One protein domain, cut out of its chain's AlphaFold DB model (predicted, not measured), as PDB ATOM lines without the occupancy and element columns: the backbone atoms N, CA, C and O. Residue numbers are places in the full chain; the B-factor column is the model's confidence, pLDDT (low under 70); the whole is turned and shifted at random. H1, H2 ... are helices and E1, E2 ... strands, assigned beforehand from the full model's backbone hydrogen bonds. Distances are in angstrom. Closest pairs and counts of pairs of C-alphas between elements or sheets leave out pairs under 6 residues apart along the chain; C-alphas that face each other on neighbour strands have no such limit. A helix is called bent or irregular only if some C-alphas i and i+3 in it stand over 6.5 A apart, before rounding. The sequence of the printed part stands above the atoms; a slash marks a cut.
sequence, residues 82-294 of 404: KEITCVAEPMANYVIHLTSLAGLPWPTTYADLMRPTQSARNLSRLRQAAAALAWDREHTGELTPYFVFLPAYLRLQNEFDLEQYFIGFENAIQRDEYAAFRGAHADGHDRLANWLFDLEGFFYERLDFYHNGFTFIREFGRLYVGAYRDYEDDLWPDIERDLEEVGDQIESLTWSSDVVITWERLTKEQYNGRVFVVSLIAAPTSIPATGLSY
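This is residues 82 to 294 of the 404 residues of an uncharacterized protein of Candidatus Latescibacteria bacterium (UniProt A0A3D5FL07). A body of helices, H1 to H9, with H4 and H1 nearest its middle, extends at one end into an arm, where the long helix H10 runs beside strand E1 of a two-stranded sheet and H11 makes the tip. Strand E3 fills the space between E2 and H7. The printed part has 213 residues with eleven named helices and three named strands, ordered E1, H1 to H11, E2, E3; its class is mostly helix. E1, H1 to H11 and E2 form a strand-helix-strand unit, two parallel neighbour strands joined through helices. The whole is compact, with a radius of gyration of the C-alphas of 18.0 A and spans of 53 by 38 by 32 A.

Start at E1, residues 83 to 88, the parallel neighbour of E2, residues 275 to 281; N 85 and O 276, 2.9 A apart, are within hydrogen-bond range. Next, H1, residues 90 to 102, is the hub. Its residues 97 to 101 alone touch H2, residues 109 to 117, about perpendicular at 81 degrees, with C-alphas 101 and 111 closest at 5.1 A. Its residues 98 to 102 alone touch H3, residues 120 to 133, C-alphas 102 and 127 closest at 4.5 A. Its residues 91 to 96 alone touch H4, residues 144 to 153, at a shallow tilt of 29 degrees, opposite ways, C-alphas 92 and 152 closest at 3.9 A. H5, residues 159 to 175, and H6, residues 178 to 183, form a helical hairpin, C-alphas 168 and 181 closest at 5.1 A. H7, residues 186 to 195, touches H4, C-alphas 188 and 153 closest at 7.2 A. H8, residues 199 to 205, touches no helix. H9, residues 207 to 234, has a kink of 76 degrees near residue 214 and touches H5, C-alphas 225 and 159 closest at 5.8 A. H10, residues 236 to 256, comes closest to E1 at C-alphas 247 and 86, 4.9 A; it and H11, residues 259 to 267, meet only through their link. E3, residues 289 to 293, pairs with no named strand but is near E2. Every O i to N i+4 pair is within hydrogen-bond range in H1, H5, H6, H7, H8 and H11, against 3 of 5 in H2, 8 of 10 in H3, 3 of 6 in H4, 20 of 24 in H9 and 16 of 17 in H10.

Find C-alpha 83 at (-29.533, -29.740, -52.064), where E1 begins; E2 measures 18.7 A. H9 runs 36.7 A, H10 29.7 A and H5 24.4 A. Irregular are H2, C-alphas 113 and 116 being 7.2 A apart, H3, 128 and 131, 7.5 A, H9, 212 and 215, 8.1 A, and only just H4, 147 and 150, 6.8 A. E3 ends at C-alpha 293, (-34.202, -16.582, -44.387).

The C-alphas farthest apart, of Ala 120 and Lys 268, are 54.3 A apart. Residues 264 to 269, of which 264 to 267 belong to H11, stand free. The printed part has no cut and no long link. Mean pLDDT of the printed part is 91.2; residues 137 to 138 and 196 are under 70.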
ATOM      1  N   LYS A  82     -26.062 -28.678 -55.181       91.06
ATOM      2  CA  LYS A  82     -27.004 -27.958 -54.324       91.06
ATOM      3  C   LYS A  82     -28.123 -28.903 -53.889       91.06
ATOM      4  O   LYS A  82     -28.606 -29.677 -54.714       91.06
ATOM      5  N   GLU A  83     -28.554 -28.812 -52.639       92.81
ATOM      6  CA  GLU A  83     -29.533 -29.740 -52.064       92.81
ATOM      7  C   GLU A  83     -30.603 -29.042 -51.218       92.81
ATOM      8  O   GLU A  83     -30.425 -27.912 -50.756       92.81
ATOM      9  N   ILE A  84     -31.729 -29.733 -51.046       95.69
ATOM     10  CA  ILE A  84     -32.785 -29.386 -50.096       95.69
ATOM     11  C   ILE A  84     -32.686 -30.390 -48.952       95.69
ATOM     12  O   ILE A  84     -32.756 -31.591 -49.205       95.69
ATOM     13  N   THR A  85     -32.542 -29.903 -47.724       95.81
ATOM     14  CA  THR A  85     -32.384 -30.734 -46.523       95.81
ATOM     15  C   THR A  85     -33.483 -30.409 -45.532       95.81
ATOM     16  O   THR A  85     -33.726 -29.240 -45.233       95.81
ATOM     17  N   CYS A  86     -34.127 -31.437 -45.001       96.62
ATOM     18  CA  CYS A  86     -35.110 -31.328 -43.942       96.62
ATOM     19  C   CYS A  86     -34.427 -31.496 -42.582       96.62
ATOM     20  O   CYS A  86     -33.608 -32.391 -42.383       96.62
ATOM     21  N   VAL A  87     -34.771 -30.639 -41.626       95.00
ATOM     22  CA  VAL A  87     -34.221 -30.688 -40.267       95.00
ATOM     23  C   VAL A  87     -35.339 -30.619 -39.238       95.00
ATOM     24  O   VAL A  87     -36.349 -29.950 -39.444       95.00
ATOM     25  N   ALA A  88     -35.154 -31.307 -38.117       93.75
ATOM     26  CA  ALA A  88     -35.990 -31.161 -36.937       93.75
ATOM     27  C   ALA A  88     -35.255 -30.235 -35.958       93.75
ATOM     28  O   ALA A  88     -34.173 -30.571 -35.483       93.75
ATOM     29  N   GLU A  89     -35.812 -29.052 -35.685       91.75
ATOM     30  CA  GLU A  89     -35.202 -28.082 -34.766       91.75
ATOM     31  C   GLU A  89     -36.032 -27.947 -33.477       91.75
ATOM     32  O   GLU A  89     -37.233 -27.646 -33.557       91.75
ATOM     33  N   PRO A  90     -35.420 -28.138 -32.289       93.25
ATOM     34  CA  PRO A  90     -36.150 -28.189 -31.023       93.25
ATOM     35  C   PRO A  90     -36.810 -26.855 -30.687       93.25
ATOM     36  O   PRO A  90     -37.992 -26.828 -30.353       93.25
ATOM     37  N   MET A  91     -36.084 -25.740 -30.827       93.31
ATOM     38  CA  MET A  91     -36.591 -24.413 -30.465       93.31
ATOM     39  C   MET A  91     -37.755 -23.973 -31.363       93.31
ATOM     40  O   MET A  91     -38.779 -23.504 -30.865       93.31
ATOM     41  N   ALA A  92     -37.641 -24.184 -32.678       91.94
ATOM     42  CA  ALA A  92     -38.720 -23.882 -33.613       91.94
ATOM     43  C   ALA A  92     -39.981 -24.698 -33.285       91.94
ATOM     44  O   ALA A  92     -41.075 -24.141 -33.178       91.94
ATOM     45  N   ASN A  93     -39.834 -25.999 -33.020       94.62
ATOM     46  CA  ASN A  93     -40.962 -26.839 -32.621       94.62
ATOM     47  C   ASN A  93     -41.537 -26.457 -31.255       94.62
ATOM     48  O   ASN A  93     -42.754 -26.447 -31.096       94.62
ATOM     49  N   TYR A  94     -40.695 -26.095 -30.288       96.00
ATOM     50  CA  TYR A  94     -41.124 -25.670 -28.961       96.00
ATOM     51  C   TYR A  94     -42.001 -24.415 -29.007       96.00
ATOM     52  O   TYR A  94     -43.078 -24.348 -28.410       96.00
ATOM     53  N   VAL A  95     -41.566 -23.416 -29.768       94.44
ATOM     54  CA  VAL A  95     -42.311 -22.176 -29.977       94.44
ATOM     55  C   VAL A  95     -43.675 -22.460 -30.610       94.44
ATOM     56  O   VAL A  95     -44.701 -21.941 -30.153       94.44
ATOM     57  N   ILE A  96     -43.721 -23.319 -31.634       93.00
ATOM     58  CA  ILE A  96     -44.986 -23.665 -32.291       93.00
ATOM     59  C   ILE A  96     -45.863 -24.559 -31.395       93.00
ATOM     60  O   ILE A  96     -47.088 -24.416 -31.384       93.00
ATOM     61  N   HIS A  97     -45.265 -25.403 -30.554       95.00
ATOM     62  CA  HIS A  97     -45.969 -26.152 -29.516       95.00
ATOM     63  C   HIS A  97     -46.704 -25.208 -28.554       95.00
ATOM     64  O   HIS A  97     -47.906 -25.365 -28.327       95.00
ATOM     65  N   LEU A  98     -46.025 -24.178 -28.038       95.94
ATOM     66  CA  LEU A  98     -46.642 -23.204 -27.135       95.94
ATOM     67  C   LEU A  98     -47.745 -22.378 -27.810       95.94
ATOM     68  O   LEU A  98     -48.810 -22.187 -27.216       95.94
ATOM     69  N   THR A  99     -47.538 -21.919 -29.047       93.81
ATOM     70  CA  THR A  99     -48.579 -21.179 -29.789       93.81
ATOM     71  C   THR A  99     -49.790 -22.064 -30.103       93.81
ATOM     72  O   THR A  99     -50.932 -21.626 -29.947       93.81
ATOM     73  N   SER A 100     -49.573 -23.350 -30.391       94.12
ATOM     74  CA  SER A 100     -50.651 -24.335 -30.536       94.12
ATOM     75  C   SER A 100     -51.459 -24.497 -29.250       94.12
ATOM     76  O   SER A 100     -52.691 -24.490 -29.268       94.12
ATOM     77  N   LEU A 101     -50.788 -24.568 -28.098       95.12
ATOM     78  CA  LEU A 101     -51.444 -24.625 -26.788       95.12
ATOM     79  C   LEU A 101     -52.169 -23.322 -26.410       95.12
ATOM     80  O   LEU A 101     -53.146 -23.362 -25.651       95.12
ATOM     81  N   ALA A 102     -51.748 -22.182 -26.967       94.44
ATOM     82  CA  ALA A 102     -52.482 -20.919 -26.892       94.44
ATOM     83  C   ALA A 102     -53.795 -20.942 -27.698       94.44
ATOM     84  O   ALA A 102     -54.674 -20.115 -27.448       94.44
ATOM     85  N   GLY A 103     -53.964 -21.918 -28.598       90.75
ATOM     86  CA  GLY A 103     -55.120 -22.062 -29.485       90.75
ATOM     87  C   GLY A 103     -54.912 -21.464 -30.875       90.75
ATOM     88  O   GLY A 103     -55.898 -21.249 -31.578       90.75
ATOM     89  N   LEU A 104     -53.663 -21.178 -31.252       90.00
ATOM     90  CA  LEU A 104     -53.300 -20.700 -32.581       90.00
ATOM     91  C   LEU A 104     -52.898 -21.868 -33.494       90.00
ATOM     92  O   LEU A 104     -52.414 -22.884 -33.005       90.00
ATOM     93  N   PRO A 105     -53.058 -21.726 -34.816       80.69
ATOM     94  CA  PRO A 105     -53.879 -20.707 -35.490       80.69
ATOM     95  C   PRO A 105     -55.392 -20.891 -35.245       80.69
ATOM     96  O   PRO A 105     -56.171 -19.949 -35.344       80.69
ATOM     97  N   TRP A 106     -55.803 -22.104 -34.886       85.12
ATOM     98  CA  TRP A 106     -57.142 -22.496 -34.451       85.12
ATOM     99  C   TRP A 106     -57.007 -23.688 -33.487       85.12
ATOM    100  O   TRP A 106     -55.925 -24.267 -33.369       85.12
ATOM    101  N   PRO A 107     -58.074 -24.110 -32.786       86.94
ATOM    102  CA  PRO A 107     -58.030 -25.315 -31.961       86.94
ATOM    103  C   PRO A 107     -57.684 -26.562 -32.785       86.94
ATOM    104  O   PRO A 107     -58.383 -26.893 -33.743       86.94
ATOM    105  N   THR A 108     -56.624 -27.273 -32.404       86.50
ATOM    106  CA  THR A 108     -56.111 -28.431 -33.152       86.50
ATOM    107  C   THR A 108     -56.087 -29.687 -32.290       86.50
ATOM    108  O   THR A 108     -55.961 -29.626 -31.066       86.50
ATOM    109  N   THR A 109     -56.147 -30.860 -32.930       88.00
ATOM    110  CA  THR A 109     -56.016 -32.134 -32.206       88.00
ATOM    111  C   THR A 109     -54.638 -32.293 -31.562       88.00
ATOM    112  O   THR A 109     -54.536 -32.899 -30.499       88.00
ATOM    113  N   TYR A 110     -53.595 -31.704 -32.160       90.75
ATOM    114  CA  TYR A 110     -52.273 -31.606 -31.540       90.75
ATOM    115  C   TYR A 110     -52.362 -30.885 -30.187       90.75
ATOM    116  O   TYR A 110     -51.949 -31.430 -29.166       90.75
ATOM    117  N   ALA A 111     -52.976 -29.698 -30.152       92.25
ATOM    118  CA  ALA A 111     -53.118 -28.925 -28.922       92.25
ATOM    119  C   ALA A 111     -53.994 -29.631 -27.872       92.25
ATOM    120  O   ALA A 111     -53.731 -29.514 -26.677       92.25
ATOM    121  N   ASP A 112     -55.028 -30.369 -28.290       92.19
ATOM    122  CA  ASP A 112     -55.843 -31.182 -27.379       92.19
ATOM    123  C   ASP A 112     -55.035 -32.308 -26.727       92.19
ATOM    124  O   ASP A 112     -55.150 -32.516 -25.516       92.19
ATOM    125  N   LEU A 113     -54.205 -32.999 -27.512       92.75
ATOM    126  CA  LEU A 113     -53.343 -34.081 -27.041       92.75
ATOM    127  C   LEU A 113     -52.247 -33.567 -26.105       92.75
ATOM    128  O   LEU A 113     -51.980 -34.183 -25.079       92.75
ATOM    129  N   MET A 114     -51.635 -32.436 -26.456       94.00
ATOM    130  CA  MET A 114     -50.514 -31.860 -25.720       94.00
ATOM    131  C   MET A 114     -50.950 -31.039 -24.507       94.00
ATOM    132  O   MET A 114     -50.142 -30.758 -23.638       94.00
ATOM    133  N   ARG A 115     -52.229 -30.676 -24.375       93.56
ATOM    134  CA  ARG A 115     -52.730 -29.886 -23.237       93.56
ATOM    135  C   ARG A 115     -52.269 -30.375 -21.849       93.56
ATOM    136  O   ARG A 115     -51.972 -29.511 -21.025       93.56
ATOM    137  N   PRO A 116     -52.216 -31.689 -21.545       93.19
ATOM    138  CA  PRO A 116     -51.767 -32.184 -20.244       93.19
ATOM    139  C   PRO A 116     -50.287 -31.924 -19.931       93.19
ATOM    140  O   PRO A 116     -49.912 -32.038 -18.768       93.19
ATOM    141  N   THR A 117     -49.462 -31.561 -20.921       91.50
ATOM    142  CA  THR A 117     -48.034 -31.246 -20.728       91.50
ATOM    143  C   THR A 117     -47.830 -29.892 -20.047       91.50
ATOM    144  O   THR A 117     -46.724 -29.561 -19.635       91.50
ATOM    145  N   GLN A 118     -48.894 -29.095 -19.901       93.25
ATOM    146  CA  GLN A 118     -48.841 -27.770 -19.298       93.25
ATOM    147  C   GLN A 118     -49.793 -27.633 -18.114       93.25
ATOM    148  O   GLN A 118     -50.923 -28.128 -18.100       93.25
ATOM    149  N   SER A 119     -49.362 -26.857 -17.118       93.56
ATOM    150  CA  SER A 119     -50.223 -26.504 -15.991       93.56
ATOM    151  C   SER A 119     -51.414 -25.648 -16.442       93.56
ATOM    152  O   SER A 119     -51.324 -24.849 -17.377       93.56
ATOM    153  N   ALA A 120     -52.535 -25.728 -15.715       94.50
ATOM    154  CA  ALA A 120     -53.710 -24.890 -15.984       94.50
ATOM    155  C   ALA A 120     -53.386 -23.381 -15.962       94.50
ATOM    156  O   ALA A 120     -53.969 -22.603 -16.721       94.50
ATOM    157  N   ARG A 121     -52.423 -22.971 -15.123       94.19
ATOM    158  CA  ARG A 121     -51.923 -21.593 -15.068       94.19
ATOM    159  C   ARG A 121     -51.199 -21.213 -16.362       94.19
ATOM    160  O   ARG A 121     -51.496 -20.151 -16.906       94.19
ATOM    161  N   ASN A 122     -50.303 -22.067 -16.859       94.56
ATOM    162  CA  ASN A 122     -49.564 -21.818 -18.100       94.56
ATOM    163  C   ASN A 122     -50.516 -21.742 -19.295       94.56
ATOM    164  O   ASN A 122     -50.485 -20.767 -20.039       94.56
ATOM    165  N   LEU A 123     -51.449 -22.691 -19.410       95.75
ATOM    166  CA  LEU A 123     -52.476 -22.683 -20.456       95.75
ATOM    167  C   LEU A 123     -53.327 -21.406 -20.427       95.75
ATOM    168  O   LEU A 123     -53.634 -20.833 -21.471       95.75
ATOM    169  N   SER A 124     -53.700 -20.925 -19.234       95.62
ATOM    170  CA  SER A 124     -54.426 -19.658 -19.107       95.62
ATOM    171  C   SER A 124     -53.596 -18.462 -19.574       95.62
ATOM    172  O   SER A 124     -54.164 -17.537 -20.150       95.62
ATOM    173  N   ARG A 125     -52.283 -18.447 -19.314       95.69
ATOM    174  CA  ARG A 125     -51.387 -17.373 -19.764       95.69
ATOM    175  C   ARG A 125     -51.168 -17.408 -21.275       95.69
ATOM    176  O   ARG A 125     -51.303 -16.371 -21.909       95.69
ATOM    177  N   LEU A 126     -50.937 -18.589 -21.848       96.25
ATOM    178  CA  LEU A 126     -50.829 -18.790 -23.297       96.25
ATOM    179  C   LEU A 126     -52.076 -18.267 -24.021       96.25
ATOM    180  O   LEU A 126     -51.967 -17.460 -24.935       96.25
ATOM    181  N   ARG A 127     -53.275 -18.616 -23.539       95.62
ATOM    182  CA  ARG A 127     -54.540 -18.113 -24.109       95.62
ATOM    183  C   ARG A 127     -54.705 -16.597 -23.995       95.62
ATOM    184  O   ARG A 127     -55.273 -15.988 -24.892       95.62
ATOM    185  N   GLN A 128     -54.227 -15.982 -22.910       96.19
ATOM    186  CA  GLN A 128     -54.229 -14.517 -22.773       96.19
ATOM    187  C   GLN A 128     -53.298 -13.847 -23.793       96.19
ATOM    188  O   GLN A 128     -53.603 -12.752 -24.249       96.19
ATOM    189  N   ALA A 129     -52.195 -14.507 -24.160       96.12
ATOM    190  CA  ALA A 129     -51.239 -14.019 -25.150       96.12
ATOM    191  C   ALA A 129     -51.644 -14.308 -26.606       96.12
ATOM    192  O   ALA A 129     -51.015 -13.769 -27.509       96.12
ATOM    193  N   ALA A 130     -52.669 -15.136 -26.852       94.31
ATOM    194  CA  ALA A 130     -52.968 -15.680 -28.179       94.31
ATOM    195  C   ALA A 130     -53.095 -14.606 -29.273       94.31
ATOM    196  O   ALA A 130     -52.497 -14.754 -30.327       94.31
ATOM    197  N   ALA A 131     -53.800 -13.498 -29.024       92.75
ATOM    198  CA  ALA A 131     -53.917 -12.425 -30.017       92.75
ATOM    199  C   ALA A 131     -52.559 -11.773 -30.339       92.75
ATOM    200  O   ALA A 131     -52.225 -11.587 -31.500       92.75
ATOM    201  N   ALA A 132     -51.743 -11.501 -29.317       95.00
ATOM    202  CA  ALA A 132     -50.423 -10.896 -29.498       95.00
ATOM    203  C   ALA A 132     -49.396 -11.862 -30.120       95.00
ATOM    204  O   ALA A 132     -48.367 -11.417 -30.620       95.00
ATOM    205  N   LEU A 133     -49.663 -13.170 -30.071       94.00
ATOM    206  CA  LEU A 133     -48.872 -14.226 -30.704       94.00
ATOM    207  C   LEU A 133     -49.395 -14.641 -32.078       94.00
ATOM    208  O   LEU A 133     -48.768 -15.477 -32.722       94.00
ATOM    209  N   ALA A 134     -50.555 -14.142 -32.506       89.38
ATOM    210  CA  ALA A 134     -51.162 -14.559 -33.757       89.38
ATOM    211  C   ALA A 134     -50.318 -14.097 -34.948       89.38
ATOM    212  O   ALA A 134     -49.729 -13.012 -34.946       89.38
ATOM    213  N   TRP A 135     -50.272 -14.931 -35.981       87.06
ATOM    214  CA  TRP A 135     -49.760 -14.537 -37.281       87.06
ATOM    215  C   TRP A 135     -50.534 -15.243 -38.383       87.06
ATOM    216  O   TRP A 135     -50.761 -16.457 -38.350       87.06
ATOM    217  N   ASP A 136     -50.953 -14.460 -39.358       77.31
ATOM    218  CA  ASP A 136     -51.577 -14.916 -40.586       77.31
ATOM    219  C   ASP A 136     -51.281 -13.908 -41.709       77.31
ATOM    220  O   ASP A 136     -50.340 -13.118 -41.624       77.31
ATOM    221  N   ARG A 137     -52.050 -13.975 -42.797       64.19
ATOM    222  CA  ARG A 137     -51.863 -13.127 -43.981       64.19
ATOM    223  C   ARG A 137     -52.200 -11.655 -43.727       64.19
ATOM    224  O   ARG A 137     -51.690 -10.777 -44.416       64.19
ATOM    225  N   GLU A 138     -53.110 -11.383 -42.801       67.75
ATOM    226  CA  GLU A 138     -53.682 -10.054 -42.572       67.75
ATOM    227  C   GLU A 138     -53.139  -9.413 -41.294       67.75
ATOM    228  O   GLU A 138     -53.148  -8.185 -41.156       67.75
ATOM    229  N   HIS A 139     -52.665 -10.233 -40.358       79.50
ATOM    230  CA  HIS A 139     -52.312  -9.795 -39.026       79.50
ATOM    231  C   HIS A 139     -51.041 -10.466 -38.500       79.50
ATOM    232  O   HIS A 139     -50.909 -11.686 -38.503       79.50
ATOM    233  N   THR A 140     -50.148  -9.642 -37.947       86.06
ATOM    234  CA  THR A 140     -49.018 -10.076 -37.118       86.06
ATOM    235  C   THR A 140     -49.145  -9.406 -35.757       86.06
ATOM    236  O   THR A 140     -49.068  -8.177 -35.664       86.06
ATOM    237  N   GLY A 141     -49.340 -10.211 -34.714       91.19
ATOM    238  CA  GLY A 141     -49.450  -9.759 -33.332       91.19
ATOM    239  C   GLY A 141     -48.161  -9.122 -32.809       91.19
ATOM    240  O   GLY A 141     -47.062  -9.342 -33.323       91.19
ATOM    241  N   GLU A 142     -48.290  -8.305 -31.767       94.50
ATOM    242  CA  GLU A 142     -47.207  -7.471 -31.238       94.50
ATOM    243  C   GLU A 142     -46.062  -8.278 -30.605       94.50
ATOM    244  O   GLU A 142     -44.941  -7.785 -30.520       94.50
ATOM    245  N   LEU A 143     -46.314  -9.515 -30.168       96.00
ATOM    246  CA  LEU A 143     -45.293 -10.399 -29.599       96.00
ATOM    247  C   LEU A 143     -44.735 -11.401 -30.609       96.00
ATOM    248  O   LEU A 143     -43.647 -11.925 -30.377       96.00
ATOM    249  N   THR A 144     -45.418 -11.651 -31.727       92.44
ATOM    250  CA  THR A 144     -45.023 -12.653 -32.728       92.44
ATOM    251  C   THR A 144     -43.555 -12.541 -33.166       92.44
ATOM    252  O   THR A 144     -42.865 -13.561 -33.151       92.44
ATOM    253  N   PRO A 145     -42.995 -11.358 -33.487       90.88
ATOM    254  CA  PRO A 145     -41.610 -11.292 -33.953       90.88
ATOM    255  C   PRO A 145     -40.596 -11.753 -32.905       90.88
ATOM    256  O   PRO A 145     -39.607 -12.387 -33.262       90.88
ATOM    257  N   TYR A 146     -40.861 -11.489 -31.621       93.94
ATOM    258  CA  TYR A 146     -39.921 -11.742 -30.522       93.94
ATOM    259  C   TYR A 146     -40.221 -13.018 -29.731       93.94
ATOM    260  O   TYR A 146     -39.349 -13.494 -29.014       93.94
ATOM    261  N   PHE A 147     -41.422 -13.586 -29.845       95.31
ATOM    262  CA  PHE A 147     -41.809 -14.836 -29.177       95.31
ATOM    263  C   PHE A 147     -42.014 -15.999 -30.148       95.31
ATOM    264  O   PHE A 147     -42.091 -17.140 -29.694       95.31
ATOM    265  N   VAL A 148     -42.113 -15.725 -31.454       90.94
ATOM    266  CA  VAL A 148     -42.308 -16.744 -32.489       90.94
ATOM    267  C   VAL A 148     -41.146 -16.757 -33.475       90.94
ATOM    268  O   VAL A 148     -40.338 -17.679 -33.445       90.94
ATOM    269  N   PHE A 149     -41.014 -15.728 -34.314       88.44
ATOM    270  CA  PHE A 149     -40.088 -15.780 -35.451       88.44
ATOM    271  C   PHE A 149     -38.617 -15.743 -35.045       88.44
ATOM    272  O   PHE A 149     -37.854 -16.599 -35.485       88.44
ATOM    273  N   LEU A 150     -38.210 -14.789 -34.198       91.19
ATOM    274  CA  LEU A 150     -36.823 -14.722 -33.742       91.19
ATOM    275  C   LEU A 150     -36.421 -15.981 -32.974       91.19
ATOM    276  O   LEU A 150     -35.449 -16.592 -33.390       91.19
ATOM    277  N   PRO A 151     -37.136 -16.443 -31.930       91.81
ATOM    278  CA  PRO A 151     -36.731 -17.659 -31.229       91.81
ATOM    279  C   PRO A 151     -36.744 -18.908 -32.114       91.81
ATOM    280  O   PRO A 151     -35.876 -19.751 -31.948       91.81
ATOM    281  N   ALA A 152     -37.680 -19.033 -33.063       88.12
ATOM    282  CA  ALA A 152     -37.697 -20.170 -33.984       88.12
ATOM    283  C   ALA A 152     -36.517 -20.156 -34.968       88.12
ATOM    284  O   ALA A 152     -36.040 -21.216 -35.350       88.12
ATOM    285  N   TYR A 153     -36.049 -18.970 -35.369       87.62
ATOM    286  CA  TYR A 153     -34.921 -18.817 -36.289       87.62
ATOM    287  C   TYR A 153     -33.559 -18.832 -35.585       87.62
ATOM    288  O   TYR A 153     -32.556 -19.330 -36.099       87.62
ATOM    289  N   LEU A 154     -33.499 -18.243 -34.395       86.88
ATOM    290  CA  LEU A 154     -32.328 -18.292 -33.551       86.88
ATOM    291  C   LEU A 154     -32.199 -19.728 -33.057       86.88
ATOM    292  O   LEU A 154     -33.048 -20.236 -32.335       86.88
ATOM    293  N   ARG A 155     -31.106 -20.389 -33.427       81.75
ATOM    294  CA  ARG A 155     -30.776 -21.737 -32.956       81.75
ATOM    295  C   ARG A 155     -30.337 -21.703 -31.490       81.75
ATOM    296  O   ARG A 155     -29.188 -22.011 -31.182       81.75
ATOM    297  N   LEU A 156     -31.223 -21.264 -30.602       90.31
ATOM    298  CA  LEU A 156     -31.046 -21.269 -29.155       90.31
ATOM    299  C   LEU A 156     -30.963 -22.731 -28.711       90.31
ATOM    300  O   LEU A 156     -31.854 -23.518 -29.020       90.31
ATOM    301  N   GLN A 157     -29.859 -23.113 -28.068       86.81
ATOM    302  CA  GLN A 157     -29.516 -24.527 -27.905       86.81
ATOM    303  C   GLN A 157     -30.103 -25.147 -26.640       86.81
ATOM    304  O   GLN A 157     -30.048 -26.362 -26.494       86.81
ATOM    305  N   ASN A 158     -30.557 -24.334 -25.684       90.06
ATOM    306  CA  ASN A 158     -30.978 -24.798 -24.365       90.06
ATOM    307  C   ASN A 158     -31.793 -23.726 -23.611       90.06
ATOM    308  O   ASN A 158     -31.911 -22.577 -24.048       90.06
ATOM    309  N   GLU A 159     -32.299 -24.101 -22.432       94.25
ATOM    310  CA  GLU A 159     -33.031 -23.223 -21.503       94.25
ATOM    311  C   GLU A 159     -32.260 -21.938 -21.156       94.25
ATOM    312  O   GLU A 159     -32.856 -20.865 -21.087       94.25
ATOM    313  N   PHE A 160     -30.939 -22.022 -20.963       94.56
ATOM    314  CA  PHE A 160     -30.122 -20.865 -20.593       94.56
ATOM    315  C   PHE A 160     -30.021 -19.852 -21.738       94.56
ATOM    316  O   PHE A 160     -30.184 -18.657 -21.501       94.56
ATOM    317  N   ASP A 161     -29.816 -20.304 -22.977       93.69
ATOM    318  CA  ASP A 161     -29.812 -19.420 -24.149       93.69
ATOM    319  C   ASP A 161     -31.166 -18.711 -24.309       93.69
ATOM    320  O   ASP A 161     -31.220 -17.510 -24.579       93.69
ATOM    321  N   LEU A 162     -32.265 -19.437 -24.074       95.88
ATOM    322  CA  LEU A 162     -33.616 -18.880 -24.093       95.88
ATOM    323  C   LEU A 162     -33.840 -17.860 -22.963       95.88
ATOM    324  O   LEU A 162     -34.460 -16.817 -23.177       95.88
ATOM    325  N   GLU A 163     -33.302 -18.118 -21.770       96.81
ATOM    326  CA  GLU A 163     -33.329 -17.169 -20.656       96.81
ATOM    327  C   GLU A 163     -32.547 -15.893 -20.990       96.81
ATOM    328  O   GLU A 163     -33.071 -14.789 -20.816       96.81
ATOM    329  N   GLN A 164     -31.326 -16.019 -21.521       95.75
ATOM    330  CA  GLN A 164     -30.518 -14.866 -21.926       95.75
ATOM    331  C   GLN A 164     -31.205 -14.052 -23.027       95.75
ATOM    332  O   GLN A 164     -31.186 -12.820 -22.977       95.75
ATOM    333  N   TYR A 165     -31.865 -14.721 -23.974       96.62
ATOM    334  CA  TYR A 165     -32.668 -14.076 -25.006       96.62
ATOM    335  C   TYR A 165     -33.781 -13.203 -24.401       96.62
ATOM    336  O   TYR A 165     -33.865 -12.008 -24.704       96.62
ATOM    337  N   PHE A 166     -34.601 -13.749 -23.493       97.25
ATOM    338  CA  PHE A 166     -35.688 -12.977 -22.879       97.25
ATOM    339  C   PHE A 166     -35.185 -11.878 -21.940       97.25
ATOM    340  O   PHE A 166     -35.757 -10.789 -21.938       97.25
ATOM    341  N   ILE A 167     -34.080 -12.091 -21.218       96.19
ATOM    342  CA  ILE A 167     -33.411 -11.025 -20.453       96.19
ATOM    343  C   ILE A 167     -32.967  -9.893 -21.389       96.19
ATOM    344  O   ILE A 167     -33.129  -8.714 -21.063       96.19
ATOM    345  N   GLY A 168     -32.418 -10.228 -22.557       96.00
ATOM    346  CA  GLY A 168     -32.050  -9.257 -23.586       96.00
ATOM    347  C   GLY A 168     -33.249  -8.431 -24.053       96.00
ATOM    348  O   GLY A 168     -33.178  -7.201 -24.063       96.00
ATOM    349  N   PHE A 169     -34.365  -9.092 -24.368       96.38
ATOM    350  CA  PHE A 169     -35.588  -8.423 -24.810       96.38
ATOM    351  C   PHE A 169     -36.198  -7.533 -23.716       96.38
ATOM    352  O   PHE A 169     -36.555  -6.384 -23.973       96.38
ATOM    353  N   GLU A 170     -36.248  -8.013 -22.468       96.56
ATOM    354  CA  GLU A 170     -36.699  -7.224 -21.316       96.56
ATOM    355  C   GLU A 170     -35.858  -5.954 -21.132       96.56
ATOM    356  O   GLU A 170     -36.408  -4.865 -20.946       96.56
ATOM    357  N   ASN A 171     -34.531  -6.075 -21.222       96.12
ATOM    358  CA  ASN A 171     -33.624  -4.935 -21.125       96.12
ATOM    359  C   ASN A 171     -33.825  -3.934 -22.271       96.12
ATOM    360  O   ASN A 171     -33.719  -2.731 -22.034       96.12
ATOM    361  N   ALA A 172     -34.130  -4.408 -23.483       96.00
ATOM    362  CA  ALA A 172     -34.426  -3.545 -24.627       96.00
ATOM    363  C   ALA A 172     -35.647  -2.665 -24.359       96.00
ATOM    364  O   ALA A 172     -35.592  -1.460 -24.587       96.00
ATOM    365  N   ILE A 173     -36.723  -3.260 -23.829       96.69
ATOM    366  CA  ILE A 173     -37.955  -2.541 -23.479       96.69
ATOM    367  C   ILE A 173     -37.673  -1.513 -22.383       96.69
ATOM    368  O   ILE A 173     -38.080  -0.367 -22.494       96.69
ATOM    369  N   GLN A 174     -36.945  -1.889 -21.331       96.19
ATOM    370  CA  GLN A 174     -36.671  -0.982 -20.211       96.19
ATOM    371  C   GLN A 174     -35.807   0.225 -20.582       96.19
ATOM    372  O   GLN A 174     -35.859   1.245 -19.895       96.19
ATOM    373  N   ARG A 175     -34.961   0.085 -21.604       95.75
ATOM    374  CA  ARG A 175     -34.006   1.113 -22.034       95.75
ATOM    375  C   ARG A 175     -34.432   1.848 -23.296       95.75
ATOM    376  O   ARG A 175     -33.709   2.747 -23.712       95.75
ATOM    377  N   ASP A 176     -35.551   1.456 -23.899       96.12
ATOM    378  CA  ASP A 176     -35.981   1.917 -25.220       96.12
ATOM    379  C   ASP A 176     -34.879   1.751 -26.284       96.12
ATOM    380  O   ASP A 176     -34.692   2.603 -27.149       96.12
ATOM    381  N   GLU A 177     -34.109   0.660 -26.204       94.31
ATOM    382  CA  GLU A 177     -32.889   0.471 -26.997       94.31
ATOM    383  C   GLU A 177     -32.833  -0.933 -27.615       94.31
ATOM    384  O   GLU A 177     -32.300  -1.883 -27.034       94.31
ATOM    385  N   TYR A 178     -33.352  -1.064 -28.840       92.25
ATOM    386  CA  TYR A 178     -33.355  -2.337 -29.569       92.25
ATOM    387  C   TYR A 178     -31.943  -2.816 -29.945       92.25
ATOM    388  O   TYR A 178     -31.658  -4.016 -29.937       92.25
ATOM    389  N   ALA A 179     -31.033  -1.881 -30.236       90.06
ATOM    390  CA  ALA A 179     -29.675  -2.184 -30.687       90.06
ATOM    391  C   ALA A 179     -28.903  -3.087 -29.705       90.06
ATOM    392  O   ALA A 179     -28.167  -3.979 -30.129       90.06
ATOM    393  N   ALA A 180     -29.110  -2.901 -28.398       83.44
ATOM    394  CA  ALA A 180     -28.479  -3.716 -27.364       83.44
ATOM    395  C   ALA A 180     -28.966  -5.176 -27.383       83.44
ATOM    396  O   ALA A 180     -28.169  -6.091 -27.183       83.44
ATOM    397  N   PHE A 181     -30.250  -5.399 -27.667       91.44
ATOM    398  CA  PHE A 181     -30.826  -6.739 -27.798       91.44
ATOM    399  C   PHE A 181     -30.391  -7.430 -29.090       91.44
ATOM    400  O   PHE A 181     -29.986  -8.590 -29.054       91.44
ATOM    401  N   ARG A 182     -30.344  -6.691 -30.205       89.75
ATOM    402  CA  ARG A 182     -29.773  -7.174 -31.472       89.75
ATOM    403  C   ARG A 182     -28.318  -7.622 -31.321       89.75
ATOM    404  O   ARG A 182     -27.928  -8.608 -31.934       89.75
ATOM    405  N   GLY A 183     -27.515  -6.930 -30.509       82.81
ATOM    406  CA  GLY A 183     -26.076  -7.185 -30.383       82.81
ATOM    407  C   GLY A 183     -25.697  -8.624 -30.002       82.81
ATOM    408  O   GLY A 183     -24.665  -9.109 -30.461       82.81
ATOM    409  N   ALA A 184     -26.528  -9.325 -29.221       75.62
ATOM    410  CA  ALA A 184     -26.265 -10.707 -28.806       75.62
ATOM    411  C   ALA A 184     -26.419 -11.729 -29.950       75.62
ATOM    412  O   ALA A 184     -25.756 -12.764 -29.946       75.62
ATOM    413  N   HIS A 185     -27.254 -11.419 -30.947       82.81
ATOM    414  CA  HIS A 185     -27.591 -12.307 -32.062       82.81
ATOM    415  C   HIS A 185     -27.661 -11.552 -33.401       82.81
ATOM    416  O   HIS A 185     -28.549 -11.802 -34.219       82.81
ATOM    417  N   ALA A 186     -26.726 -10.626 -33.635       85.00
ATOM    418  CA  ALA A 186     -26.805  -9.661 -34.735       85.00
ATOM    419  C   ALA A 186     -27.011 -10.326 -36.105       85.00
ATOM    420  O   ALA A 186     -27.923  -9.946 -36.830       85.00
ATOM    421  N   ASP A 187     -26.252 -11.379 -36.419       82.19
ATOM    422  CA  ASP A 187     -26.381 -12.101 -37.693       82.19
ATOM    423  C   ASP A 187     -27.782 -12.699 -37.896       82.19
ATOM    424  O   ASP A 187     -28.321 -12.666 -39.003       82.19
ATOM    425  N   GLY A 188     -28.379 -13.245 -36.833       83.50
ATOM    426  CA  GLY A 188     -29.717 -13.828 -36.878       83.50
ATOM    427  C   GLY A 188     -30.791 -12.762 -37.078       83.50
ATOM    428  O   GLY A 188     -31.654 -12.896 -37.945       83.50
ATOM    429  N   HIS A 189     -30.684 -11.659 -36.334       86.69
ATOM    430  CA  HIS A 189     -31.583 -10.514 -36.475       86.69
ATOM    431  C   HIS A 189     -31.495  -9.913 -37.880       86.69
ATOM    432  O   HIS A 189     -32.524  -9.625 -38.479       86.69
ATOM    433  N   ASP A 190     -30.290  -9.769 -38.430       79.94
ATOM    434  CA  ASP A 190     -30.069  -9.142 -39.733       79.94
ATOM    435  C   ASP A 190     -30.601 -10.007 -40.870       79.94
ATOM    436  O   ASP A 190     -31.214  -9.500 -41.808       79.94
ATOM    437  N   ARG A 191     -30.410 -11.327 -40.794       78.25
ATOM    438  CA  ARG A 191     -30.954 -12.255 -41.794       78.25
ATOM    439  C   ARG A 191     -32.474 -12.284 -41.767       78.25
ATOM    440  O   ARG A 191     -33.078 -12.164 -42.831       78.25
ATOM    441  N   LEU A 192     -33.075 -12.382 -40.580       78.19
ATOM    442  CA  LEU A 192     -34.530 -12.336 -40.441       78.19
ATOM    443  C   LEU A 192     -35.074 -10.968 -40.882       78.19
ATOM    444  O   LEU A 192     -36.103 -10.908 -41.548       78.19
ATOM    445  N   ALA A 193     -34.364  -9.873 -40.591       76.06
ATOM    446  CA  ALA A 193     -34.792  -8.531 -40.971       76.06
ATOM    447  C   ALA A 193     -34.718  -8.256 -42.471       76.06
ATOM    448  O   ALA A 193     -35.611  -7.628 -43.037       76.06
ATOM    449  N   ASN A 194     -33.684  -8.777 -43.127       71.31
ATOM    450  CA  ASN A 194     -33.556  -8.692 -44.576       71.31
ATOM    451  C   ASN A 194     -34.575  -9.575 -45.307       71.31
ATOM    452  O   ASN A 194     -34.915  -9.279 -46.451       71.31
ATOM    453  N   TRP A 195     -35.026 -10.660 -44.674       72.50
ATOM    454  CA  TRP A 195     -35.884 -11.655 -45.311       72.50
ATOM    455  C   TRP A 195     -37.369 -11.470 -45.030       72.50
ATOM    456  O   TRP A 195     -38.171 -11.497 -45.953       72.50
ATOM    457  N   LEU A 196     -37.727 -11.334 -43.757       69.69
ATOM    458  CA  LEU A 196     -39.090 -11.491 -43.272       69.69
ATOM    459  C   LEU A 196     -39.661 -10.168 -42.763       69.69
ATOM    460  O   LEU A 196     -40.815  -9.847 -43.055       69.69
ATOM    461  N   PHE A 197     -38.890  -9.431 -41.953       71.75
ATOM    462  CA  PHE A 197     -39.511  -8.480 -41.034       71.75
ATOM    463  C   PHE A 197     -38.598  -7.387 -40.473       71.75
ATOM    464  O   PHE A 197     -37.618  -7.699 -39.812       71.75
ATOM    465  N   ASP A 198     -38.963  -6.106 -40.581       82.75
ATOM    466  CA  ASP A 198     -38.237  -5.038 -39.874       82.75
ATOM    467  C   ASP A 198     -38.483  -5.079 -38.366       82.75
ATOM    468  O   ASP A 198     -39.395  -4.453 -37.823       82.75
ATOM    469  N   LEU A 199     -37.640  -5.854 -37.693       87.25
ATOM    470  CA  LEU A 199     -37.713  -6.084 -36.261       87.25
ATOM    471  C   LEU A 199     -37.456  -4.812 -35.456       87.25
ATOM    472  O   LEU A 199     -38.006  -4.671 -34.370       87.25
ATOM    473  N   GLU A 200     -36.612  -3.905 -35.948       91.62
ATOM    474  CA  GLU A 200     -36.259  -2.689 -35.220       91.62
ATOM    475  C   GLU A 200     -37.363  -1.636 -35.351       91.62
ATOM    476  O   GLU A 200     -37.841  -1.111 -34.345       91.62
ATOM    477  N   GLY A 201     -37.838  -1.380 -36.573       90.75
ATOM    478  CA  GLY A 201     -38.969  -0.484 -36.803       90.75
ATOM    479  C   GLY A 201     -40.225  -0.961 -36.077       90.75
ATOM    480  O   GLY A 201     -40.871  -0.182 -35.374       90.75
ATOM    481  N   PHE A 202     -40.525  -2.262 -36.144       90.06
ATOM    482  CA  PHE A 202     -41.671  -2.831 -35.439       90.06
ATOM    483  C   PHE A 202     -41.552  -2.714 -33.918       90.06
ATOM    484  O   PHE A 202     -42.570  -2.493 -33.253       90.06
ATOM    485  N   PHE A 203     -40.334  -2.828 -33.372       94.06
ATOM    486  CA  PHE A 203     -40.080  -2.634 -31.947       94.06
ATOM    487  C   PHE A 203     -40.493  -1.221 -31.523       94.06
ATOM    488  O   PHE A 203     -41.337  -1.048 -30.643       94.06
ATOM    489  N   TYR A 204     -39.952  -0.201 -32.189       95.06
ATOM    490  CA  TYR A 204     -40.210   1.189 -31.813       95.06
ATOM    491  C   TYR A 204     -41.655   1.624 -32.069       95.06
ATOM    492  O   TYR A 204     -42.218   2.367 -31.268       95.06
ATOM    493  N   GLU A 205     -42.298   1.122 -33.125       93.62
ATOM    494  CA  GLU A 205     -43.715   1.391 -33.400       93.62
ATOM    495  C   GLU A 205     -44.663   0.876 -32.296       93.62
ATOM    496  O   GLU A 205     -45.796   1.346 -32.193       93.62
ATOM    497  N   ARG A 206     -44.227  -0.093 -31.477       95.00
ATOM    498  CA  ARG A 206     -45.043  -0.764 -30.443       95.00
ATOM    499  C   ARG A 206     -44.501  -0.577 -29.030       95.00
ATOM    500  O   ARG A 206     -44.920  -1.272 -28.107       95.00
ATOM    501  N   LEU A 207     -43.623   0.404 -28.840       95.06
ATOM    502  CA  LEU A 207     -42.987   0.671 -27.553       95.06
ATOM    503  C   LEU A 207     -44.013   0.899 -26.427       95.06
ATOM    504  O   LEU A 207     -43.880   0.331 -25.345       95.06
ATOM    505  N   ASP A 208     -45.100   1.625 -26.712       96.19
ATOM    506  CA  ASP A 208     -46.207   1.833 -25.767       96.19
ATOM    507  C   ASP A 208     -46.880   0.517 -25.348       96.19
ATOM    508  O   ASP A 208     -47.225   0.333 -24.178       96.19
ATOM    509  N   PHE A 209     -47.066  -0.423 -26.282       96.25
ATOM    510  CA  PHE A 209     -47.607  -1.746 -25.967       96.25
ATOM    511  C   PHE A 209     -46.658  -2.504 -25.033       96.25
ATOM    512  O   PHE A 209     -47.106  -3.055 -24.025       96.25
ATOM    513  N   TYR A 210     -45.350  -2.480 -25.310       97.00
ATOM    514  CA  TYR A 210     -44.367  -3.173 -24.476       97.00
ATOM    515  C   TYR A 210     -44.256  -2.579 -23.075       97.00
ATOM    516  O   TYR A 210     -44.213  -3.336 -22.106       97.00
ATOM    517  N   HIS A 211     -44.288  -1.252 -22.934       97.12
ATOM    518  CA  HIS A 211     -44.281  -0.595 -21.624       97.12
ATOM    519  C   HIS A 211     -45.526  -0.925 -20.808       97.12
ATOM    520  O   HIS A 211     -45.425  -1.354 -19.656       97.12
ATOM    521  N   ASN A 212     -46.708  -0.799 -21.415       97.00
ATOM    522  CA  ASN A 212     -47.973  -1.095 -20.741       97.00
ATOM    523  C   ASN A 212     -48.108  -2.588 -20.390       97.00
ATOM    524  O   ASN A 212     -48.696  -2.943 -19.366       97.00
ATOM    525  N   GLY A 213     -47.544  -3.464 -21.225       96.38
ATOM    526  CA  GLY A 213     -47.552  -4.915 -21.068       96.38
ATOM    527  C   GLY A 213     -46.347  -5.497 -20.327       96.38
ATOM    528  O   GLY A 213     -46.304  -6.712 -20.145       96.38
ATOM    529  N   PHE A 214     -45.381  -4.691 -19.871       97.31
ATOM    530  CA  PHE A 214     -44.048  -5.173 -19.472       97.31
ATOM    531  C   PHE A 214     -44.080  -6.309 -18.442       97.31
ATOM    532  O   PHE A 214     -43.398  -7.324 -18.586       97.31
ATOM    533  N   THR A 215     -44.917  -6.180 -17.406       97.25
ATOM    534  CA  THR A 215     -45.041  -7.223 -16.371       97.25
ATOM    535  C   THR A 215     -45.562  -8.533 -16.956       97.25
ATOM    536  O   THR A 215     -45.052  -9.596 -16.606       97.25
ATOM    537  N   PHE A 216     -46.546  -8.461 -17.855       96.75
ATOM    538  CA  PHE A 216     -47.079  -9.631 -18.543       96.75
ATOM    539  C   PHE A 216     -46.025 -10.259 -19.456       96.75
ATOM    540  O   PHE A 216     -45.802 -11.459 -19.361       96.75
ATOM    541  N   ILE A 217     -45.329  -9.455 -20.265       97.56
ATOM    542  CA  ILE A 217     -44.279  -9.907 -21.193       97.56
ATOM    543  C   ILE A 217     -43.164 -10.638 -20.441       97.56
ATOM    544  O   ILE A 217     -42.803 -11.750 -20.814       97.56
ATOM    545  N   ARG A 218     -42.681 -10.073 -19.331       97.38
ATOM    546  CA  ARG A 218     -41.679 -10.713 -18.467       97.38
ATOM    547  C   ARG A 218     -42.173 -12.026 -17.866       97.38
ATOM    548  O   ARG A 218     -41.452 -13.019 -17.835       97.38
ATOM    549  N   GLU A 219     -43.398 -12.057 -17.342       96.81
ATOM    550  CA  GLU A 219     -43.979 -13.309 -16.837       96.81
ATOM    551  C   GLU A 219     -44.140 -14.356 -17.943       96.81
ATOM    552  O   GLU A 219     -43.999 -15.550 -17.681       96.81
ATOM    553  N   PHE A 220     -44.417 -13.909 -19.164       97.50
ATOM    554  CA  PHE A 220     -44.588 -14.762 -20.323       97.50
ATOM    555  C   PHE A 220     -43.257 -15.325 -20.838       97.50
ATOM    556  O   PHE A 220     -43.172 -16.523 -21.087       97.50
ATOM    557  N   GLY A 221     -42.189 -14.521 -20.874       97.44
ATOM    558  CA  GLY A 221     -40.828 -15.001 -21.145       97.44
ATOM    559  C   GLY A 221     -40.387 -16.066 -20.138       97.44
ATOM    560  O   GLY A 221     -39.907 -17.128 -20.517       97.44
ATOM    561  N   ARG A 222     -40.674 -15.867 -18.844       96.88
ATOM    562  CA  ARG A 222     -40.405 -16.887 -17.809       96.88
ATOM    563  C   ARG A 222     -41.194 -18.180 -18.002       96.88
ATOM    564  O   ARG A 222     -40.700 -19.235 -17.620       96.88
ATOM    565  N   LEU A 223     -42.406 -18.113 -18.558       96.19
ATOM    566  CA  LEU A 223     -43.167 -19.310 -18.925       96.19
ATOM    567  C   LEU A 223     -42.453 -20.071 -20.044       96.19
ATOM    568  O   LEU A 223     -42.315 -21.284 -19.931       96.19
ATOM    569  N   TYR A 224     -41.971 -19.371 -21.075       96.94
ATOM    570  CA  TYR A 224     -41.198 -19.982 -22.159       96.94
ATOM    571  C   TYR A 224     -39.905 -20.621 -21.645       96.94
ATOM    572  O   TYR A 224     -39.576 -21.721 -22.060       96.94
ATOM    573  N   VAL A 225     -39.190 -19.982 -20.722       96.88
ATOM    574  CA  VAL A 225     -37.982 -20.578 -20.130       96.88
ATOM    575  C   VAL A 225     -38.348 -21.808 -19.296       96.88
ATOM    576  O   VAL A 225     -37.875 -22.908 -19.561       96.88
ATOM    577  N   GLY A 226     -39.266 -21.650 -18.339       94.56
ATOM    578  CA  GLY A 226     -39.568 -22.689 -17.353       94.56
ATOM    579  C   GLY A 226     -40.262 -23.937 -17.900       94.56
ATOM    580  O   GLY A 226     -40.304 -24.939 -17.197       94.56
ATOM    581  N   ALA A 227     -40.823 -23.888 -19.112       92.62
ATOM    582  CA  ALA A 227     -41.428 -25.046 -19.771       92.62
ATOM    583  C   ALA A 227     -40.519 -25.699 -20.829       92.62
ATOM    584  O   ALA A 227     -40.872 -26.763 -21.335       92.62
ATOM    585  N   TYR A 228     -39.374 -25.092 -21.168       95.50
ATOM    586  CA  TYR A 228     -38.531 -25.589 -22.258       95.50
ATOM    587  C   TYR A 228     -37.839 -26.898 -21.895       95.50
ATOM    588  O   TYR A 228     -37.841 -27.827 -22.692       95.50
ATOM    589  N   ARG A 229     -37.306 -26.999 -20.674       92.38
ATOM    590  CA  ARG A 229     -36.590 -28.196 -20.232       92.38
ATOM    591  C   ARG A 229     -37.465 -29.447 -20.240       92.38
ATOM    592  O   ARG A 229     -37.069 -30.450 -20.812       92.38
ATOM    593  N   ASP A 230     -38.658 -29.373 -19.654       91.94
ATOM    594  CA  ASP A 230     -39.594 -30.505 -19.644       91.94
ATOM    595  C   ASP A 230     -40.005 -30.882 -21.079       91.94
ATOM    596  O   ASP A 230     -40.130 -32.055 -21.415       91.94
ATOM    597  N   TYR A 231     -40.172 -29.895 -21.967       95.19
ATOM    598  CA  TYR A 231     -40.422 -30.161 -23.383       95.19
ATOM    599  C   TYR A 231     -39.241 -30.880 -24.056       95.19
ATOM    600  O   TYR A 231     -39.451 -31.862 -24.768       95.19
ATOM    601  N   GLU A 232     -38.017 -30.396 -23.844       94.94
ATOM    602  CA  GLU A 232     -36.788 -30.931 -24.436       94.94
ATOM    603  C   GLU A 232     -36.477 -32.348 -23.938       94.94
ATOM    604  O   GLU A 232     -36.105 -33.206 -24.737       94.94
ATOM    605  N   ASP A 233     -36.686 -32.614 -22.649       93.69
ATOM    606  CA  ASP A 233     -36.395 -33.908 -22.033       93.69
ATOM    607  C   ASP A 233     -37.513 -34.943 -22.303       93.69
ATOM    608  O   ASP A 233     -37.213 -36.100 -22.617       93.69
ATOM    609  N   ASP A 234     -38.794 -34.550 -22.218       94.06
ATOM    610  CA  ASP A 234     -39.919 -35.503 -22.206       94.06
ATOM    611  C   ASP A 234     -40.687 -35.614 -23.535       94.06
ATOM    612  O   ASP A 234     -41.325 -36.639 -23.782       94.06
ATOM    613  N   LEU A 235     -40.685 -34.576 -24.383       94.88
ATOM    614  CA  LEU A 235     -41.507 -34.533 -25.607       94.88
ATOM    615  C   LEU A 235     -40.673 -34.524 -26.886       94.88
ATOM    616  O   LEU A 235     -41.022 -35.206 -27.854       94.88
ATOM    617  N   TRP A 236     -39.590 -33.748 -26.904       95.56
ATOM    618  CA  TRP A 236     -38.773 -33.546 -28.095       95.56
ATOM    619  C   TRP A 236     -38.217 -34.842 -28.699       95.56
ATOM    620  O   TRP A 236     -38.340 -34.974 -29.912       95.56
ATOM    621  N   PRO A 237     -37.707 -35.837 -27.944       96.12
ATOM    622  CA  PRO A 237     -37.094 -37.023 -28.550       96.12
ATOM    623  C   PRO A 237     -38.050 -37.844 -29.427       96.12
ATOM    624  O   PRO A 237     -37.645 -38.410 -30.444       96.12
ATOM    625  N   ASP A 238     -39.328 -37.920 -29.047       94.00
ATOM    626  CA  ASP A 238     -40.339 -38.609 -29.849       94.00
ATOM    627  C   ASP A 238     -40.769 -37.768 -31.056       94.00
ATOM    628  O   ASP A 238     -40.917 -38.312 -32.149       94.00
ATOM    629  N   ILE A 239     -40.918 -36.451 -30.873       94.81
ATOM    630  CA  ILE A 239     -41.236 -35.519 -31.961       94.81
ATOM    631  C   ILE A 239     -40.113 -35.510 -33.007       94.81
ATOM    632  O   ILE A 239     -40.389 -35.641 -34.193       94.81
ATOM    633  N   GLU A 240     -38.858 -35.391 -32.577       96.62
ATOM    634  CA  GLU A 240     -37.670 -35.375 -33.431       96.62
ATOM    635  C   GLU A 240     -37.625 -36.617 -34.315       96.62
ATOM    636  O   GLU A 240     -37.535 -36.493 -35.533       96.62
ATOM    637  N   ARG A 241     -37.780 -37.808 -33.727       95.69
ATOM    638  CA  ARG A 241     -37.793 -39.069 -34.477       95.69
ATOM    639  C   ARG A 241     -38.873 -39.079 -35.562       95.69
ATOM    640  O   ARG A 241     -38.590 -39.460 -36.695       95.69
ATOM    641  N   ASP A 242     -40.095 -38.674 -35.224       92.94
ATOM    642  CA  ASP A 242     -41.214 -38.682 -36.169       92.94
ATOM    643  C   ASP A 242     -40.996 -37.651 -37.302       92.94
ATOM    644  O   ASP A 242     -41.303 -37.920 -38.465       92.94
ATOM    645  N   LEU A 243     -40.412 -36.488 -36.987       96.06
ATOM    646  CA  LEU A 243     -40.047 -35.470 -37.978       96.06
ATOM    647  C   LEU A 243     -38.904 -35.927 -38.887       96.06
ATOM    648  O   LEU A 243     -38.953 -35.682 -40.091       96.06
ATOM    649  N   GLU A 244     -37.894 -36.609 -38.348       95.81
ATOM    650  CA  GLU A 244     -36.790 -37.166 -39.131       95.81
ATOM    651  C   GLU A 244     -37.289 -38.196 -40.158       95.81
ATOM    652  O   GLU A 244     -36.859 -38.161 -41.311       95.81
ATOM    653  N   GLU A 245     -38.241 -39.060 -39.786       94.31
ATOM    654  CA  GLU A 245     -38.851 -40.031 -40.709       94.31
ATOM    655  C   GLU A 245     -39.595 -39.354 -41.872       94.31
ATOM    656  O   GLU A 245     -39.579 -39.855 -43.000       94.31
ATOM    657  N   VAL A 246     -40.262 -38.224 -41.619       95.12
ATOM    658  CA  VAL A 246     -40.932 -37.429 -42.661       95.12
ATOM    659  C   VAL A 246     -39.914 -36.676 -43.515       95.12
ATOM    660  O   VAL A 246     -40.047 -36.646 -44.740       95.12
ATOM    661  N   GLY A 247     -38.878 -36.110 -42.892       96.50
ATOM    662  CA  GLY A 247     -37.794 -35.410 -43.577       96.50
ATOM    663  C   GLY A 247     -37.107 -36.288 -44.613       96.50
ATOM    664  O   GLY A 247     -37.008 -35.887 -45.771       96.50
ATOM    665  N   ASP A 248     -36.759 -37.522 -44.245       95.19
ATOM    666  CA  ASP A 248     -36.153 -38.494 -45.161       95.19
ATOM    667  C   ASP A 248     -37.041 -38.765 -46.396       95.19
ATOM    668  O   ASP A 248     -36.545 -38.924 -47.518       95.19
ATOM    669  N   GLN A 249     -38.368 -38.803 -46.221       95.69
ATOM    670  CA  GLN A 249     -39.307 -39.024 -47.325       95.69
ATOM    671  C   GLN A 249     -39.400 -37.802 -48.247       95.69
ATOM    672  O   GLN A 249     -39.370 -37.956 -49.471       95.69
ATOM    673  N   ILE A 250     -39.474 -36.594 -47.676       95.44
ATOM    674  CA  ILE A 250     -39.497 -35.344 -48.447       95.44
ATOM    675  C   ILE A 250     -38.198 -35.193 -49.240       95.44
ATOM    676  O   ILE A 250     -38.259 -34.939 -50.443       95.44
ATOM    677  N   GLU A 251     -37.039 -35.386 -48.603       94.06
ATOM    678  CA  GLU A 251     -35.725 -35.322 -49.254       94.06
ATOM    679  C   GLU A 251     -35.602 -36.325 -50.403       94.06
ATOM    680  O   GLU A 251     -35.120 -35.992 -51.489       94.06
ATOM    681  N   SER A 252     -36.089 -37.554 -50.209       93.44
ATOM    682  CA  SER A 252     -36.081 -38.562 -51.269       93.44
ATOM    683  C   SER A 252     -36.890 -38.109 -52.490       93.44
ATOM    684  O   SER A 252     -36.437 -38.284 -53.626       93.44
ATOM    685  N   LEU A 253     -38.060 -37.499 -52.276       92.44
ATOM    686  CA  LEU A 253     -38.916 -37.020 -53.358       92.44
ATOM    687  C   LEU A 253     -38.355 -35.763 -54.040       92.44
ATOM    688  O   LEU A 253     -38.374 -35.697 -55.274       92.44
ATOM    689  N   THR A 254     -37.818 -34.799 -53.284       90.25
ATOM    690  CA  THR A 254     -37.198 -33.589 -53.858       90.25
ATOM    691  C   THR A 254     -35.965 -33.934 -54.688       90.25
ATOM    692  O   THR A 254     -35.793 -33.375 -55.775       90.25
ATOM    693  N   TRP A 255     -35.156 -34.897 -54.236       86.75
ATOM    694  CA  TRP A 255     -34.019 -35.411 -54.995       86.75
ATOM    695  C   TRP A 255     -34.468 -36.137 -56.263       86.75
ATOM    696  O   TRP A 255     -33.993 -35.822 -57.348       86.75
ATOM    697  N   SER A 256     -35.449 -37.041 -56.162       75.75
ATOM    698  CA  SER A 256     -35.961 -37.778 -57.330       75.75
ATOM    699  C   SER A 256     -36.581 -36.882 -58.412       75.75
ATOM    700  O   SER A 256     -36.643 -37.273 -59.577       75.75
ATOM    701  N   SER A 257     -37.034 -35.685 -58.028       79.00
ATOM    702  CA  SER A 257     -37.638 -34.696 -58.927       79.00
ATOM    703  C   SER A 257     -36.640 -33.637 -59.416       79.00
ATOM    704  O   SER A 257     -37.044 -32.712 -60.122       79.00
ATOM    705  N   ASP A 258     -35.360 -33.728 -59.026       90.31
ATOM    706  CA  ASP A 258     -34.309 -32.753 -59.339       90.31
ATOM    707  C   ASP A 258     -34.771 -31.296 -59.112       90.31
ATOM    708  O   ASP A 258     -34.564 -30.431 -59.969       90.31
ATOM    709  N   VAL A 259     -35.455 -31.019 -57.988       93.75
ATOM    710  CA  VAL A 259     -36.190 -29.750 -57.765       93.75
ATOM    711  C   VAL A 259     -35.305 -28.530 -58.026       93.75
ATOM    712  O   VAL A 259     -35.668 -27.672 -58.829       93.75
ATOM    713  N   VAL A 260     -34.119 -28.480 -57.412       94.69
ATOM    714  CA  VAL A 260     -33.187 -27.346 -57.532       94.69
ATOM    715  C   VAL A 260     -32.767 -27.116 -58.985       94.69
ATOM    716  O   VAL A 260     -32.930 -26.021 -59.522       94.69
ATOM    717  N   ILE A 261     -32.275 -28.166 -59.648       94.88
ATOM    718  CA  ILE A 261     -31.785 -28.098 -61.032       94.88
ATOM    719  C   ILE A 261     -32.924 -27.720 -61.982       94.88
ATOM    720  O   ILE A 261     -32.742 -26.929 -62.912       94.88
ATOM    721  N   THR A 262     -34.114 -28.278 -61.761       95.56
ATOM    722  CA  THR A 262     -35.286 -28.008 -62.588       95.56
ATOM    723  C   THR A 262     -35.714 -26.548 -62.473       95.56
ATOM    724  O   THR A 262     -35.919 -25.906 -63.507       95.56
ATOM    725  N   TRP A 263     -35.775 -26.001 -61.260       97.06
ATOM    726  CA  TRP A 263     -36.075 -24.590 -61.019       97.06
ATOM    727  C   TRP A 263     -35.071 -23.651 -61.688       97.06
ATOM    728  O   TRP A 263     -35.475 -22.760 -62.438       97.06
ATOM    729  N   GLU A 264     -33.770 -23.867 -61.488       96.31
ATOM    730  CA  GLU A 264     -32.722 -23.040 -62.101       96.31
ATOM    731  C   GLU A 264     -32.774 -23.096 -63.635       96.31
ATOM    732  O   GLU A 264     -32.669 -22.081 -64.329       96.31
ATOM    733  N   ARG A 265     -33.022 -24.285 -64.197       95.88
ATOM    734  CA  ARG A 265     -33.156 -24.471 -65.647       95.88
ATOM    735  C   ARG A 265     -34.375 -23.749 -66.221       95.88
ATOM    736  O   ARG A 265     -34.256 -23.189 -67.317       95.88
ATOM    737  N   LEU A 266     -35.526 -23.818 -65.548       95.62
ATOM    738  CA  LEU A 266     -36.786 -23.219 -66.008       95.62
ATOM    739  C   LEU A 266     -36.769 -21.692 -65.892       95.62
ATOM    740  O   LEU A 266     -37.208 -21.002 -66.806       95.62
ATOM    741  N   THR A 267     -36.236 -21.165 -64.793       96.19
ATOM    742  CA  THR A 267     -36.249 -19.722 -64.501       96.19
ATOM    743  C   THR A 267     -35.080 -18.967 -65.130       96.19
ATOM    744  O   THR A 267     -35.193 -17.765 -65.375       96.19
ATOM    745  N   LYS A 268     -33.975 -19.673 -65.420       95.88
ATOM    746  CA  LYS A 268     -32.652 -19.106 -65.744       95.88
ATOM    747  C   LYS A 268     -32.018 -18.325 -64.592       95.88
ATOM    748  O   LYS A 268     -31.041 -17.617 -64.816       95.88
ATOM    749  N   GLU A 269     -32.543 -18.478 -63.381       95.50
ATOM    750  CA  GLU A 269     -31.952 -17.935 -62.162       95.50
ATOM    751  C   GLU A 269     -31.055 -18.986 -61.490       95.50
ATOM    752  O   GLU A 269     -31.069 -20.170 -61.843       95.50
ATOM    753  N   GLN A 270     -30.223 -18.546 -60.549       94.19
ATOM    754  CA  GLN A 270     -29.304 -19.403 -59.804       94.19
ATOM    755  C   GLN A 270     -29.541 -19.238 -58.311       94.19
ATOM    756  O   GLN A 270     -29.560 -18.120 -57.800       94.19
ATOM    757  N   TYR A 271     -29.682 -20.355 -57.605       93.31
ATOM    758  CA  TYR A 271     -29.713 -20.343 -56.153       93.31
ATOM    759  C   TYR A 271     -28.301 -20.075 -55.634       93.31
ATOM    760  O   TYR A 271     -27.344 -20.756 -56.010       93.31
ATOM    761  N   ASN A 272     -28.146 -19.070 -54.780       89.69
ATOM    762  CA  ASN A 272     -26.829 -18.653 -54.298       89.69
ATOM    763  C   ASN A 272     -26.332 -19.501 -53.113       89.69
ATOM    764  O   ASN A 272     -25.167 -19.406 -52.728       89.69
ATOM    765  N   GLY A 273     -27.199 -20.336 -52.534       88.44
ATOM    766  CA  GLY A 273     -26.850 -21.261 -51.460       88.44
ATOM    767  C   GLY A 273     -26.371 -22.624 -51.966       88.44
ATOM    768  O   GLY A 273     -26.586 -23.003 -53.116       88.44
ATOM    769  N   ARG A 274     -25.735 -23.384 -51.067       91.12
ATOM    770  CA  ARG A 274     -25.452 -24.817 -51.269       91.12
ATOM    771  C   ARG A 274     -26.575 -25.703 -50.745       91.12
ATOM    772  O   ARG A 274     -26.916 -26.687 -51.381       91.12
ATOM    773  N   VAL A 275     -27.151 -25.325 -49.610       93.56
ATOM    774  CA  VAL A 275     -28.235 -26.055 -48.954       93.56
ATOM    775  C   VAL A 275     -29.415 -25.105 -48.800       93.56
ATOM    776  O   VAL A 275     -29.229 -23.934 -48.455       93.56
ATOM    777  N   PHE A 276     -30.610 -25.592 -49.103       94.81
ATOM    778  CA  PHE A 276     -31.870 -24.978 -48.713       94.81
ATOM    779  C   PHE A 276     -32.478 -25.810 -47.584       94.81
ATOM    780  O   PHE A 276     -32.729 -27.002 -47.757       94.81
ATOM    781  N   VAL A 277     -32.649 -25.201 -46.416       94.62
ATOM    782  CA  VAL A 277     -33.077 -25.877 -45.190       94.62
ATOM    783  C   VAL A 277     -34.593 -25.786 -45.047       94.62
ATOM    784  O   VAL A 277     -35.182 -24.713 -45.172       94.62
ATOM    785  N   VAL A 278     -35.223 -26.921 -44.768       95.88
ATOM    786  CA  VAL A 278     -36.646 -27.039 -44.452       95.88
ATOM    787  C   VAL A 278     -36.763 -27.498 -43.001       95.88
ATOM    788  O   VAL A 278     -36.589 -28.678 -42.699       95.88
ATOM    789  N   SER A 279     -37.032 -26.568 -42.092       94.38
ATOM    790  CA  SER A 279     -37.215 -26.864 -40.670       94.38
ATOM    791  C   SER A 279     -38.638 -27.369 -40.432       94.38
ATOM    792  O   SER A 279     -39.615 -26.626 -40.542       94.38
ATOM    793  N   LEU A 280     -38.760 -28.663 -40.144       95.69
ATOM    794  CA  LEU A 280     -40.037 -29.347 -39.982       95.69
ATOM    795  C   LEU A 280     -40.644 -29.072 -38.609       95.69
ATOM    796  O   LEU A 280     -39.953 -29.124 -37.589       95.69
ATOM    797  N   ILE A 281     -41.952 -28.832 -38.587       94.25
ATOM    798  CA  ILE A 281     -42.724 -28.539 -37.385       94.25
ATOM    799  C   ILE A 281     -43.857 -29.554 -37.219       94.25
ATOM    800  O   ILE A 281     -44.661 -29.751 -38.125       94.25
ATOM    801  N   ALA A 282     -43.964 -30.177 -36.046       92.44
ATOM    802  CA  ALA A 282     -44.955 -31.229 -35.788       92.44
ATOM    803  C   ALA A 282     -46.391 -30.716 -35.592       92.44
ATOM    804  O   ALA A 282     -47.355 -31.478 -35.677       92.44
ATOM    805  N   ALA A 283     -46.537 -29.434 -35.272       88.25
ATOM    806  CA  ALA A 283     -47.818 -28.810 -35.005       88.25
ATOM    807  C   ALA A 283     -48.297 -27.977 -36.208       88.25
ATOM    808  O   ALA A 283     -47.487 -27.318 -36.861       88.25
ATOM    809  N   PRO A 284     -49.611 -27.976 -36.497       82.56
ATOM    810  CA  PRO A 284     -50.167 -27.219 -37.613       82.56
ATOM    811  C   PRO A 284     -50.068 -25.706 -37.386       82.56
ATOM    812  O   PRO A 284     -50.247 -25.213 -36.272       82.56
ATOM    813  N   THR A 285     -49.865 -24.966 -38.472       78.75
ATOM    814  CA  THR A 285     -49.752 -23.501 -38.510       78.75
ATOM    815  C   THR A 285     -50.805 -22.895 -39.442       78.75
ATOM    816  O   THR A 285     -51.425 -23.597 -40.242       78.75
ATOM    817  N   SER A 286     -51.059 -21.582 -39.334       70.31
ATOM    818  CA  SER A 286     -52.034 -20.875 -40.197       70.31
ATOM    819  C   SER A 286     -51.641 -20.955 -41.669       70.31
ATOM    820  O   SER A 286     -52.495 -20.980 -42.560       70.31
ATOM    821  N   ILE A 287     -50.329 -20.983 -41.893       72.12
ATOM    822  CA  ILE A 287     -49.670 -21.050 -43.183       72.12
ATOM    823  C   ILE A 287     -48.679 -22.225 -43.101       72.12
ATOM    824  O   ILE A 287     -47.785 -22.177 -42.252       72.12
ATOM    825  N   PRO A 288     -48.815 -23.266 -43.942       78.25
ATOM    826  CA  PRO A 288     -48.046 -24.505 -43.891       78.25
ATOM    827  C   PRO A 288     -46.551 -24.303 -44.035       78.25
ATOM    828  O   PRO A 288     -45.800 -25.094 -43.486       78.25
ATOM    829  N   ALA A 289     -46.115 -23.253 -44.734       85.44
ATOM    830  CA  ALA A 289     -44.709 -22.901 -44.798       85.44
ATOM    831  C   ALA A 289     -44.463 -21.406 -44.599       85.44
ATOM    832  O   ALA A 289     -45.276 -20.563 -44.984       85.44
ATOM    833  N   THR A 290     -43.350 -21.069 -43.952       83.31
ATOM    834  CA  THR A 290     -42.950 -19.682 -43.686       83.31
ATOM    835  C   THR A 290     -41.445 -19.550 -43.859       83.31
ATOM    836  O   THR A 290     -40.679 -20.049 -43.037       83.31
ATOM    837  N   GLY A 291     -41.022 -18.839 -44.905       83.19
ATOM    838  CA  GLY A 291     -39.616 -18.511 -45.118       83.19
ATOM    839  C   GLY A 291     -39.039 -17.715 -43.943       83.19
ATOM    840  O   GLY A 291     -39.559 -16.654 -43.603       83.19
ATOM    841  N   LEU A 292     -37.947 -18.201 -43.353       78.25
ATOM    842  CA  LEU A 292     -37.237 -17.532 -42.257       78.25
ATOM    843  C   LEU A 292     -36.010 -16.766 -42.749       78.25
ATOM    844  O   LEU A 292     -35.678 -15.700 -42.244       78.25
ATOM    845  N   SER A 293     -35.322 -17.283 -43.760       81.50
ATOM    846  CA  SER A 293     -34.202 -16.582 -44.387       81.50
ATOM    847  C   SER A 293     -34.051 -17.015 -45.834       81.50
ATOM    848  O   SER A 293     -34.661 -17.995 -46.238       81.50
ATOM    849  N   TYR A 294     -33.180 -16.367 -46.612       83.06
ATOM    850  CA  TYR A 294     -32.935 -16.763 -48.006       83.06
ATOM    851  C   TYR A 294     -32.716 -18.275 -48.194       83.06
ATOM    852  O   TYR A 294     -33.179 -18.834 -49.182       83.06
TER     853      TYR A 294